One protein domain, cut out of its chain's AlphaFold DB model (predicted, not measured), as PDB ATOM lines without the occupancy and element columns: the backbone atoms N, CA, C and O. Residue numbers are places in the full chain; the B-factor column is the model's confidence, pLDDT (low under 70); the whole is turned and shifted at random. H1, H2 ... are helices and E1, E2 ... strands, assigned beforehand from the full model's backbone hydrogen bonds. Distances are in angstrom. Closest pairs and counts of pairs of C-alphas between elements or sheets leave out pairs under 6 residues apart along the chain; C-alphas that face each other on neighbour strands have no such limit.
ATOM      1  N   HIS A  19      93.977 252.871 354.136       88.31
ATOM      2  CA  HIS A  19      93.390 253.874 353.222       88.31
ATOM      3  C   HIS A  19      94.010 253.897 351.814       88.31
ATOM      4  O   HIS A  19      94.068 254.938 351.166       88.31
ATOM      5  N   GLY A  20      94.490 252.748 351.330       91.19
ATOM      6  CA  GLY A  20      95.120 252.623 350.013       91.19
ATOM      7  C   GLY A  20      96.511 253.257 349.919       91.19
ATOM      8  O   GLY A  20      97.024 253.431 348.815       91.19
ATOM      9  N   LEU A  21      97.123 253.606 351.052       94.31
ATOM     10  CA  LEU A  21      98.439 254.233 351.120       94.31
ATOM     11  C   LEU A  21      99.505 253.233 351.569       94.31
ATOM     12  O   LEU A  21      99.244 252.300 352.329       94.31
ATOM     13  N   LYS A  22     100.732 253.462 351.114       94.81
ATOM     14  CA  LYS A  22     101.940 252.809 351.614       94.81
ATOM     15  C   LYS A  22     102.572 253.691 352.676       94.81
ATOM     16  O   LYS A  22     102.775 254.883 352.445       94.81
ATOM     17  N   TRP A  23     102.882 253.092 353.813       94.56
ATOM     18  CA  TRP A  23     103.436 253.755 354.978       94.56
ATOM     19  C   TRP A  23     104.792 253.130 355.294       94.56
ATOM     20  O   TRP A  23     104.912 251.914 355.406       94.56
ATOM     21  N   THR A  24     105.817 253.964 355.437       94.94
ATOM     22  CA  THR A  24     107.169 253.523 355.814       94.94
ATOM     23  C   THR A  24     107.601 254.273 357.059       94.94
ATOM     24  O   THR A  24     107.479 255.501 357.092       94.94
ATOM     25  N   ASN A  25     108.124 253.546 358.055       94.81
ATOM     26  CA  ASN A  25     108.516 254.097 359.356       94.81
ATOM     27  C   ASN A  25     107.387 254.949 359.975       94.81
ATOM     28  O   ASN A  25     107.591 256.077 360.427       94.81
ATOM     29  N   ALA A  26     106.164 254.424 359.906       93.75
ATOM     30  CA  ALA A  26     104.982 255.045 360.470       93.75
ATOM     31  C   ALA A  26     104.364 254.091 361.480       93.75
ATOM     32  O   ALA A  26     103.943 252.992 361.132       93.75
ATOM     33  N   TYR A  27     104.307 254.536 362.722       91.56
ATOM     34  CA  TYR A  27     103.791 253.777 363.847       91.56
ATOM     35  C   TYR A  27     102.603 254.511 364.432       91.56
ATOM     36  O   TYR A  27     102.510 255.736 364.326       91.56
ATOM     37  N   VAL A  28     101.701 253.772 365.063       88.88
ATOM     38  CA  VAL A  28     100.529 254.354 365.711       88.88
ATOM     39  C   VAL A  28     100.668 254.281 367.232       88.88
ATOM     40  O   VAL A  28     101.177 253.307 367.784       88.88
ATOM     41  N   LEU A  29     100.233 255.339 367.916       85.38
ATOM     42  CA  LEU A  29     100.169 255.404 369.374       85.38
ATOM     43  C   LEU A  29      98.743 255.721 369.836       85.38
ATOM     44  O   LEU A  29      98.156 256.701 369.369       85.38
ATOM     45  N   ASP A  30      98.223 254.920 370.772       84.81
ATOM     46  CA  ASP A  30      96.964 255.187 371.477       84.81
ATOM     47  C   ASP A  30      97.199 256.227 372.578       84.81
ATOM     48  O   ASP A  30      97.793 255.948 373.618       84.81
ATOM     49  N   THR A  31      96.734 257.451 372.393       76.81
ATOM     50  CA  THR A  31      96.982 258.504 373.385       76.81
ATOM     51  C   THR A  31      96.153 258.368 374.671       76.81
ATOM     52  O   THR A  31      96.510 258.993 375.669       76.81
ATOM     53  N   GLN A  32      95.100 257.541 374.694       76.81
ATOM     54  CA  GLN A  32      94.293 257.262 375.890       76.81
ATOM     55  C   GLN A  32      94.933 256.190 376.781       76.81
ATOM     56  O   GLN A  32      94.869 256.306 378.004       76.81
ATOM     57  N   ILE A  33      95.582 255.181 376.191       71.94
ATOM     58  CA  ILE A  33      96.271 254.105 376.933       71.94
ATOM     59  C   ILE A  33      97.628 254.569 377.487       71.94
ATOM     60  O   ILE A  33      98.111 254.024 378.482       71.94
ATOM     61  N   TYR A  34      98.229 255.610 376.901       65.81
ATOM     62  CA  TYR A  34      99.546 256.130 377.293       65.81
ATOM     63  C   TYR A  34      99.502 257.527 377.966       65.81
ATOM     64  O   TYR A  34     100.212 258.445 377.535       65.81
ATOM     65  N   PRO A  35      98.742 257.738 379.066       63.47
ATOM     66  CA  PRO A  35      98.595 259.046 379.712       63.47
ATOM     67  C   PRO A  35      99.877 259.546 380.394       63.47
ATOM     68  O   PRO A  35     100.050 260.751 380.584       63.47
ATOM     69  N   GLN A  36     100.831 258.666 380.719       59.84
ATOM     70  CA  GLN A  36     102.156 259.055 381.219       59.84
ATOM     71  C   GLN A  36     102.976 259.839 380.178       59.84
ATOM     72  O   GLN A  36     103.928 260.536 380.524       59.84
ATOM     73  N   TRP A  37     102.554 259.796 378.912       63.09
ATOM     74  CA  TRP A  37     103.109 260.557 377.796       63.09
ATOM     75  C   TRP A  37     102.286 261.822 377.516       63.09
ATOM     76  O   TRP A  37     102.491 262.473 376.498       63.09
ATOM     77  N   SER A  38     101.382 262.224 378.414       62.19
ATOM     78  CA  SER A  38     100.597 263.467 378.305       62.19
ATOM     79  C   SER A  38     101.460 264.729 378.186       62.19
ATOM     80  O   SER A  38     101.028 265.716 377.598       62.19
ATOM     81  N   LYS A  39     102.697 264.697 378.700       62.28
ATOM     82  CA  LYS A  39     103.692 265.773 378.529       62.28
ATOM     83  C   LYS A  39     104.531 265.650 377.249       62.28
ATOM     84  O   LYS A  39     105.369 266.509 376.997       62.28
ATOM     85  N   SER A  40     104.352 264.583 376.473       68.69
ATOM     86  CA  SER A  40     105.019 264.400 375.181       68.69
ATOM     87  C   SER A  40     104.305 265.186 374.079       68.69
ATOM     88  O   SER A  40     103.148 265.587 374.223       68.69
ATOM     89  N   GLY A  41     104.976 265.352 372.938       70.00
ATOM     90  CA  GLY A  41     104.369 265.941 371.746       70.00
ATOM     91  C   GLY A  41     103.088 265.220 371.318       70.00
ATOM     92  O   GLY A  41     102.130 265.882 370.930       70.00
ATOM     93  N   PHE A  42     103.011 263.896 371.485       76.50
ATOM     94  CA  PHE A  42     101.916 263.071 370.969       76.50
ATOM     95  C   PHE A  42     100.528 263.575 371.367       76.50
ATOM     96  O   PHE A  42      99.676 263.733 370.499       76.50
ATOM     97  N   TYR A  43     100.323 263.921 372.641       75.50
ATOM     98  CA  TYR A  43      99.032 264.422 373.115       75.50
ATOM     99  C   TYR A  43      98.664 265.774 372.483       75.50
ATOM    100  O   TYR A  43      97.508 266.027 372.157       75.50
ATOM    101  N   SER A  44      99.656 266.635 372.238       73.88
ATOM    102  CA  SER A  44      99.441 267.939 371.597       73.88
ATOM    103  C   SER A  44      99.098 267.849 370.104       73.88
ATOM    104  O   SER A  44      98.492 268.777 369.569       73.88
ATOM    105  N   ALA A  45      99.448 266.744 369.432       75.31
ATOM    106  CA  ALA A  45      99.060 266.490 368.043       75.31
ATOM    107  C   ALA A  45      97.653 265.884 367.896       75.31
ATOM    108  O   ALA A  45      97.135 265.828 366.779       75.31
ATOM    109  N   VAL A  46      97.013 265.457 368.990       78.50
ATOM    110  CA  VAL A  46      95.650 264.917 368.947       78.50
ATOM    111  C   VAL A  46      94.674 266.043 368.622       78.50
ATOM    112  O   VAL A  46      94.411 266.921 369.443       78.50
ATOM    113  N   LYS A  47      94.123 266.027 367.403       71.88
ATOM    114  CA  LYS A  47      93.093 266.988 366.983       71.88
ATOM    115  C   LYS A  47      91.681 266.404 367.011       71.88
ATOM    116  O   LYS A  47      90.740 267.122 367.334       71.88
ATOM    117  N   SER A  48      91.546 265.122 366.685       64.81
ATOM    118  CA  SER A  48      90.292 264.365 366.708       64.81
ATOM    119  C   SER A  48      90.601 262.869 366.780       64.81
ATOM    120  O   SER A  48      91.374 262.376 365.960       64.81
ATOM    121  N   GLY A  49      89.986 262.154 367.722       74.31
ATOM    122  CA  GLY A  49      90.219 260.723 367.939       74.31
ATOM    123  C   GLY A  49      91.335 260.425 368.941       74.31
ATOM    124  O   GLY A  49      91.772 261.304 369.678       74.31
ATOM    125  N   THR A  50      91.758 259.162 368.974       82.81
ATOM    126  CA  THR A  50      92.666 258.619 370.001       82.81
ATOM    127  C   THR A  50      94.085 258.369 369.482       82.81
ATOM    128  O   THR A  50      95.030 258.291 370.264       82.81
ATOM    129  N   TRP A  51      94.254 258.272 368.164       84.88
ATOM    130  CA  TRP A  51      95.471 257.754 367.545       84.88
ATOM    131  C   TRP A  51      96.303 258.854 366.901       84.88
ATOM    132  O   TRP A  51      95.772 259.722 366.207       84.88
ATOM    133  N   VAL A  52      97.621 258.772 367.075       88.06
ATOM    134  CA  VAL A  52      98.584 259.611 366.353       88.06
ATOM    135  C   VAL A  52      99.589 258.742 365.614       88.06
ATOM    136  O   VAL A  52     100.046 257.728 366.140       88.06
ATOM    137  N   ALA A  53      99.927 259.151 364.393       90.44
ATOM    138  CA  ALA A  53     101.029 258.567 363.645       90.44
ATOM    139  C   ALA A  53     102.346 259.226 364.072       90.44
ATOM    140  O   ALA A  53     102.404 260.448 364.229       90.44
ATOM    141  N   PHE A  54     103.406 258.440 364.227       88.75
ATOM    142  CA  PHE A  54     104.739 258.949 364.538       88.75
ATOM    143  C   PHE A  54     105.839 258.146 363.846       88.75
ATOM    144  O   PHE A  54     105.651 256.987 363.475       88.75
ATOM    145  N   ASN A  55     106.984 258.791 363.645       90.00
ATOM    146  CA  ASN A  55     108.186 258.170 363.113       90.00
ATOM    147  C   ASN A  55     109.052 257.626 364.254       90.00
ATOM    148  O   ASN A  55     109.221 258.287 365.281       90.00
ATOM    149  N   MET A  56     109.623 256.436 364.083       85.38
ATOM    150  CA  MET A  56     110.517 255.855 365.083       85.38
ATOM    151  C   MET A  56     111.951 256.353 364.868       85.38
ATOM    152  O   MET A  56     112.350 256.686 363.752       85.38
ATOM    153  N   ASN A  57     112.730 256.415 365.952       84.12
ATOM    154  CA  ASN A  57     114.181 256.664 365.944       84.12
ATOM    155  C   ASN A  57     114.642 257.982 365.288       84.12
ATOM    156  O   ASN A  57     115.823 258.144 364.998       84.12
ATOM    157  N   GLY A  58     113.736 258.936 365.056       80.31
ATOM    158  CA  GLY A  58     114.061 260.176 364.343       80.31
ATOM    159  C   GLY A  58     114.270 259.991 362.835       80.31
ATOM    160  O   GLY A  58     114.627 260.943 362.147       80.31
ATOM    161  N   GLU A  59     114.015 258.795 362.303       89.62
ATOM    162  CA  GLU A  59     114.105 258.509 360.873       89.62
ATOM    163  C   GLU A  59     112.905 259.094 360.113       89.62
ATOM    164  O   GLU A  59     111.868 259.422 360.694       89.62
ATOM    165  N   ARG A  60     113.019 259.239 358.789       91.38
ATOM    166  CA  ARG A  60     111.954 259.820 357.957       91.38
ATOM    167  C   ARG A  60     110.746 258.877 357.875       91.38
ATOM    168  O   ARG A  60     110.903 257.722 357.493       91.38
ATOM    169  N   MET A  61     109.548 259.398 358.140       93.56
ATOM    170  CA  MET A  61     108.286 258.750 357.761       93.56
ATOM    171  C   MET A  61     107.950 259.076 356.305       93.56
ATOM    172  O   MET A  61     108.093 260.224 355.882       93.56
ATOM    173  N   THR A  62     107.467 258.086 355.552       94.12
ATOM    174  CA  THR A  62     106.990 258.287 354.175       94.12
ATOM    175  C   THR A  62     105.555 257.804 354.019       94.12
ATOM    176  O   THR A  62     105.197 256.740 354.521       94.12
ATOM    177  N   ILE A  63     104.758 258.585 353.288       94.50
ATOM    178  CA  ILE A  63     103.423 258.218 352.814       94.50
ATOM    179  C   ILE A  63     103.478 258.226 351.291       94.50
ATOM    180  O   ILE A  63     103.841 259.239 350.690       94.50
ATOM    181  N   ALA A  64     103.133 257.108 350.667       94.19
ATOM    182  CA  ALA A  64     103.186 256.945 349.222       94.19
ATOM    183  C   ALA A  64     101.927 256.258 348.688       94.19
ATOM    184  O   ALA A  64     101.169 255.631 349.423       94.19
ATOM    185  N   ILE A  65     101.713 256.367 347.382       94.19
ATOM    186  CA  ILE A  65     100.675 255.632 346.668       94.19
ATOM    187  C   ILE A  65     101.238 255.170 345.326       94.19
ATOM    188  O   ILE A  65     102.040 255.880 344.715       94.19
ATOM    189  N   ASP A  66     100.830 253.988 344.871       87.12
ATOM    190  CA  ASP A  66     101.270 253.480 343.575       87.12
ATOM    191  C   ASP A  66     100.600 254.234 342.431       87.12
ATOM    192  O   ASP A  66      99.405 254.543 342.463       87.12
ATOM    193  N   THR A  67     101.369 254.492 341.378       81.44
ATOM    194  CA  THR A  67     100.834 255.021 340.124       81.44
ATOM    195  C   THR A  67      99.781 254.070 339.537       81.44
ATOM    196  O   THR A  67      99.966 252.858 339.622       81.44
ATOM    197  N   PRO A  68      98.718 254.587 338.893       86.56
ATOM    198  CA  PRO A  68      98.489 255.990 338.525       86.56
ATOM    199  C   PRO A  68      97.800 256.830 339.615       86.56
ATOM    200  O   PRO A  68      97.459 257.989 339.358       86.56
ATOM    201  N   ASN A  69      97.589 256.270 340.808       87.12
ATOM    202  CA  ASN A  69      96.829 256.924 341.863       87.12
ATOM    203  C   ASN A  69      97.562 258.155 342.413       87.12
ATOM    204  O   ASN A  69      98.772 258.337 342.247       87.12
ATOM    205  N   LYS A  70      96.797 259.040 343.052       87.81
ATOM    206  CA  LYS A  70      97.285 260.289 343.639       87.81
ATOM    207  C   LYS A  70      96.594 260.512 344.974       87.81
ATOM    208  O   LYS A  70      95.424 260.171 345.124       87.81
ATOM    209  N   PHE A  71      97.294 261.152 345.900       88.31
ATOM    210  CA  PHE A  71      96.699 261.672 347.124       88.31
ATOM    211  C   PHE A  71      97.073 263.142 347.303       88.31
ATOM    212  O   PHE A  71      97.946 263.681 346.619       88.31
ATOM    213  N   SER A  72      96.371 263.821 348.200       86.88
ATOM    214  CA  SER A  72      96.665 265.204 348.560       86.88
ATOM    215  C   SER A  72      96.502 265.375 350.056       86.88
ATOM    216  O   SER A  72      95.493 264.967 350.629       86.88
ATOM    217  N   ILE A  73      97.488 266.009 350.683       86.56
ATOM    218  CA  ILE A  73      97.411 266.406 352.084       86.56
ATOM    219  C   ILE A  73      96.773 267.794 352.115       86.56
ATOM    220  O   ILE A  73      97.404 268.775 351.732       86.56
ATOM    221  N   LYS A  74      95.502 267.875 352.527       87.69
ATOM    222  CA  LYS A  74      94.792 269.162 352.656       87.69
ATOM    223  C   LYS A  74      95.246 269.937 353.892       87.69
ATOM    224  O   LYS A  74      95.427 271.147 353.838       87.69
ATOM    225  N   SER A  75      95.421 269.226 355.001       86.00
ATOM    226  CA  SER A  75      95.854 269.761 356.288       86.00
ATOM    227  C   SER A  75      96.377 268.626 357.160       86.00
ATOM    228  O   SER A  75      95.914 267.494 357.035       86.00
ATOM    229  N   PHE A  76      97.281 268.936 358.077       86.62
ATOM    230  CA  PHE A  76      97.730 268.023 359.122       86.62
ATOM    231  C   PHE A  76      98.141 268.827 360.357       86.62
ATOM    232  O   PHE A  76      98.375 270.034 360.273       86.62
ATOM    233  N   VAL A  77      98.212 268.156 361.504       86.19
ATOM    234  CA  VAL A  77      98.766 268.709 362.742       86.19
ATOM    235  C   VAL A  77     100.012 267.908 363.070       86.19
ATOM    236  O   VAL A  77      99.988 266.681 363.039       86.19
ATOM    237  N   VAL A  78     101.103 268.608 363.360       87.19
ATOM    238  CA  VAL A  78     102.367 268.006 363.772       87.19
ATOM    239  C   VAL A  78     102.714 268.481 365.174       87.19
ATOM    240  O   VAL A  78     102.413 269.609 365.561       87.19
ATOM    241  N   SER A  79     103.377 267.615 365.922       85.44
ATOM    242  CA  SER A  79     104.031 267.954 367.175       85.44
ATOM    243  C   SER A  79     105.380 267.251 367.223       85.44
ATOM    244  O   SER A  79     105.651 266.354 366.425       85.44
ATOM    245  N   SER A  80     106.213 267.641 368.177       82.06
ATOM    246  CA  SER A  80     107.466 266.958 368.457       82.06
ATOM    247  C   SER A  80     107.509 266.556 369.922       82.06
ATOM    248  O   SER A  80     107.131 267.336 370.797       82.06
ATOM    249  N   ALA A  81     107.993 265.344 370.195       74.06
ATOM    250  CA  ALA A  81     108.316 264.917 371.554       74.06
ATOM    251  C   ALA A  81     109.551 265.644 372.118       74.06
ATOM    252  O   ALA A  81     109.718 265.714 373.333       74.06
ATOM    253  N   TRP A  82     110.385 266.215 371.245       74.56
ATOM    254  CA  TRP A  82     111.559 267.004 371.610       74.56
ATOM    255  C   TRP A  82     111.266 268.503 371.552       74.56
ATOM    256  O   TRP A  82     110.560 268.976 370.661       74.56
ATOM    257  N   ASN A  83     111.842 269.244 372.497       69.69
ATOM    258  CA  ASN A  83     111.577 270.663 372.747       69.69
ATOM    259  C   ASN A  83     112.653 271.623 372.209       69.69
ATOM    260  O   ASN A  83     112.442 272.834 372.270       69.69
ATOM    261  N   ASN A  84     113.771 271.122 371.672       72.44
ATOM    262  CA  ASN A  84     114.905 271.961 371.279       72.44
ATOM    263  C   ASN A  84     115.133 271.924 369.761       72.44
ATOM    264  O   ASN A  84     115.577 270.915 369.221       72.44
ATOM    265  N   SER A  85     114.866 273.054 369.098       73.75
ATOM    266  CA  SER A  85     115.245 273.335 367.700       73.75
ATOM    267  C   SER A  85     114.762 272.311 366.665       73.75
ATOM    268  O   SER A  85     115.480 271.985 365.720       73.75
ATOM    269  N   VAL A  86     113.531 271.815 366.811       83.88
ATOM    270  CA  VAL A  86     112.969 270.837 365.873       83.88
ATOM    271  C   VAL A  86     112.427 271.536 364.631       83.88
ATOM    272  O   VAL A  86     111.621 272.462 364.717       83.88
ATOM    273  N   THR A  87     112.865 271.067 363.467       87.62
ATOM    274  CA  THR A  87     112.346 271.495 362.166       87.62
ATOM    275  C   THR A  87     111.557 270.349 361.552       87.62
ATOM    276  O   THR A  87     112.070 269.241 361.425       87.62
ATOM    277  N   LEU A  88     110.313 270.613 361.162       88.06
ATOM    278  CA  LEU A  88     109.578 269.742 360.257       88.06
ATOM    279  C   LEU A  88     110.006 270.066 358.830       88.06
ATOM    280  O   LEU A  88     109.769 271.185 358.385       88.06
ATOM    281  N   SER A  89     110.526 269.079 358.106       90.56
ATOM    282  CA  SER A  89     110.762 269.166 356.663       90.56
ATOM    283  C   SER A  89     109.852 268.191 355.929       90.56
ATOM    284  O   SER A  89     109.819 266.999 356.237       90.56
ATOM    285  N   MET A  90     109.108 268.699 354.951       91.12
ATOM    286  CA  MET A  90     108.195 267.917 354.122       91.12
ATOM    287  C   MET A  90     108.602 268.035 352.663       91.12
ATOM    288  O   MET A  90     108.709 269.143 352.140       91.12
ATOM    289  N   VAL A  91     108.770 266.891 352.003       91.56
ATOM    290  CA  VAL A  91     109.167 266.807 350.598       91.56
ATOM    291  C   VAL A  91     108.083 266.085 349.808       91.56
ATOM    292  O   VAL A  91     107.674 264.982 350.160       91.56
ATOM    293  N   SER A  92     107.624 266.718 348.731       90.06
ATOM    294  CA  SER A  92     106.721 266.123 347.745       90.06
ATOM    295  C   SER A  92     107.514 265.602 346.547       90.06
ATOM    296  O   SER A  92     108.315 266.337 345.961       90.06
ATOM    297  N   GLN A  93     107.256 264.351 346.164       89.31
ATOM    298  CA  GLN A  93     107.910 263.674 345.049       89.31
ATOM    299  C   GLN A  93     106.891 262.870 344.230       89.31
ATOM    300  O   GLN A  93     105.964 262.275 344.778       89.31
ATOM    301  N   ARG A  94     107.084 262.814 342.908       86.00
ATOM    302  CA  ARG A  94     106.392 261.885 342.001       86.00
ATOM    303  C   ARG A  94     107.425 261.267 341.070       86.00
ATOM    304  O   ARG A  94     108.110 261.995 340.355       86.00
ATOM    305  N   ALA A  95     107.516 259.937 341.063       83.50
ATOM    306  CA  ALA A  95     108.593 259.218 340.378       83.50
ATOM    307  C   ALA A  95     109.972 259.794 340.776       83.50
ATOM    308  O   ALA A  95     110.248 259.956 341.960       83.50
ATOM    309  N   SER A  96     110.830 260.141 339.818       84.75
ATOM    310  CA  SER A  96     112.139 260.755 340.079       84.75
ATOM    311  C   SER A  96     112.094 262.279 340.280       84.75
ATOM    312  O   SER A  96     113.130 262.882 340.544       84.75
ATOM    313  N   THR A  97     110.927 262.921 340.171       86.31
ATOM    314  CA  THR A  97     110.798 264.384 340.237       86.31
ATOM    315  C   THR A  97     110.418 264.860 341.637       86.31
ATOM    316  O   THR A  97     109.368 264.487 342.165       86.31
ATOM    317  N   TYR A  98     111.238 265.747 342.203       87.19
ATOM    318  CA  TYR A  98     110.941 266.501 343.423       87.19
ATOM    319  C   TYR A  98     110.186 267.784 343.076       87.19
ATOM    320  O   TYR A  98     110.595 268.524 342.186       87.19
ATOM    321  N   TYR A  99     109.083 268.049 343.774       81.81
ATOM    322  CA  TYR A  99     108.218 269.193 343.470       81.81
ATOM    323  C   TYR A  99     108.414 270.342 344.443       81.81
ATOM    324  O   TYR A  99     108.533 271.493 344.032       81.81
ATOM    325  N   LYS A 100     108.367 270.049 345.741       81.75
ATOM    326  CA  LYS A 100     108.380 271.089 346.765       81.75
ATOM    327  C   LYS A 100     108.919 270.542 348.068       81.75
ATOM    328  O   LYS A 100     108.463 269.495 348.527       81.75
ATOM    329  N   GLU A 101     109.835 271.294 348.659       85.06
ATOM    330  CA  GLU A 101     110.186 271.179 350.063       85.06
ATOM    331  C   GLU A 101     109.546 272.339 350.828       85.06
ATOM    332  O   GLU A 101     109.524 273.480 350.360       85.06
ATOM    333  N   ALA A 102     108.981 272.037 351.990       86.44
ATOM    334  CA  ALA A 102     108.531 273.032 352.945       86.44
ATOM    335  C   ALA A 102     109.116 272.691 354.312       86.44
ATOM    336  O   ALA A 102     108.996 271.550 354.765       86.44
ATOM    337  N   SER A 103     109.730 273.685 354.951       88.69
ATOM    338  CA  SER A 103     110.369 273.532 356.255       88.69
ATOM    339  C   SER A 103     109.773 274.510 357.259       88.69
ATOM    340  O   SER A 103     109.656 275.704 356.982       88.69
ATOM    341  N   PHE A 104     109.392 273.997 358.425       86.06
ATOM    342  CA  PHE A 104     108.722 274.744 359.484       86.06
ATOM    343  C   PHE A 104     109.428 274.488 360.810       86.06
ATOM    344  O   PHE A 104     109.619 273.336 361.201       86.06
ATOM    345  N   LYS A 105     109.787 275.550 361.532       86.19
ATOM    346  CA  LYS A 105     110.230 275.402 362.920       86.19
ATOM    347  C   LYS A 105     109.025 275.018 363.775       86.19
ATOM    348  O   LYS A 105     107.988 275.674 363.707       86.19
ATOM    349  N   ILE A 106     109.159 273.956 364.562       80.12
ATOM    350  CA  ILE A 106     108.148 273.580 365.549       80.12
ATOM    351  C   ILE A 106     108.475 274.339 366.830       80.12
ATOM    352  O   ILE A 106     109.415 274.003 367.550       80.12
TER     353      ILE A 106
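AT A GLANCE: This is residues 19 to 106 of the 114 residues of the protein "Hypothetical protein" of Rotaria sp. Silwood2 (UniProt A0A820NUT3). A long two-stranded hairpin, E5 and E6, runs along one side of the domain, and on the other side are two short strand pairs, E1 with E4 and E2 with E3, with the chain turning sharply from the first pair into the second between E1 and E2. The small helix H1 and the link before it make one end of the domain beyond E2 and E3, and a long stretch with no named element, residues 65 to 86, runs back along the length of the domain from E4 to the start of the hairpin. The printed part has 88 residues with one named helix and six named strands, in the order E1, E2, H1, E3, E4, E5, E6; the three sheets, E1 - E4, E2 - E3 and E5 - E6, are antiparallel. The class is mostly strand, with under half of the printed residues in named elements: 5 in the helix and 31 in strands. The whole is only just compact, close to loose, with a radius of gyration of the C-alphas of 14.4 A and spans of 42 by 30 by 24 A.

IN THESE COORDINATES: E1 is residues 22 to 24, 6.7 A from first to last C-alpha, and begins with C-alpha 22 at (101.940, 252.809, 351.614). E2 is residues 27 to 30, 10.3 A long. H1 is residues 41 to 45, 6.5 A long, with C-alpha 41 at (104.369, 265.941, 371.746). E3 is residues 51 to 54, 9.8 A long, and E4 is residues 62 to 64, 6.4 A long. E5, residues 87 to 94, measures 23.1 A. E6, residues 97 to 105, is the longest strand with 9 residues; it measures 25.2 A and ends with C-alpha 105 at (110.230, 275.402, 362.920).

HOW THE PARTS SIT: E1 and E4 are antiparallel neighbours, with 165 degrees between their directions. C-alphas 22 and 64 face each other at 4.9 A, and N 22 and O 64 are within hydrogen-bond range at 2.8 A. E1 runs on into E2 across a break of 2 residues, at 89 degrees. E2 and E3 are antiparallel neighbours at 147 degrees, with N 27 and O 54 at 2.9 A and N 52 and O 29 at 3.1 A. E1 is apart from E3, and E2 is apart from E4. H1 and E3 have 2 pairs of C-alphas within 8 A, the closest being those of Phe 42 and Val 52, 6.7 A apart. In H1 every O i to N i+4 pair is within hydrogen-bond range. E5 and E6 form a hairpin, antiparallel at 166 degrees, with N 88 and O 104 at 2.8 A and N 97 and O 94 at 3.0 A. E4 and E5 are near each other, with 6 pairs of C-alphas within 10 A. H1 is apart from E5 and from E6, and E6 is apart from E4.

THE WHOLE: The C-alphas farthest apart are those of Gln 36 and Pro 68, at 43.0 A, and the first and last printed C-alphas, His 19 and Ile 106, are 27.5 A apart. The printed part has no cut. The link from E4 to E5 is long, with 22 residues, and its C-alphas lie 7 to 23 A from the mean of all C-alphas. The links from E1 to E2, H1 to E3 and E5 to E6 are tight. The mean pLDDT of the printed part is 83.3; it is under 70 at residues 34 to 40, residue 48 and residue 83.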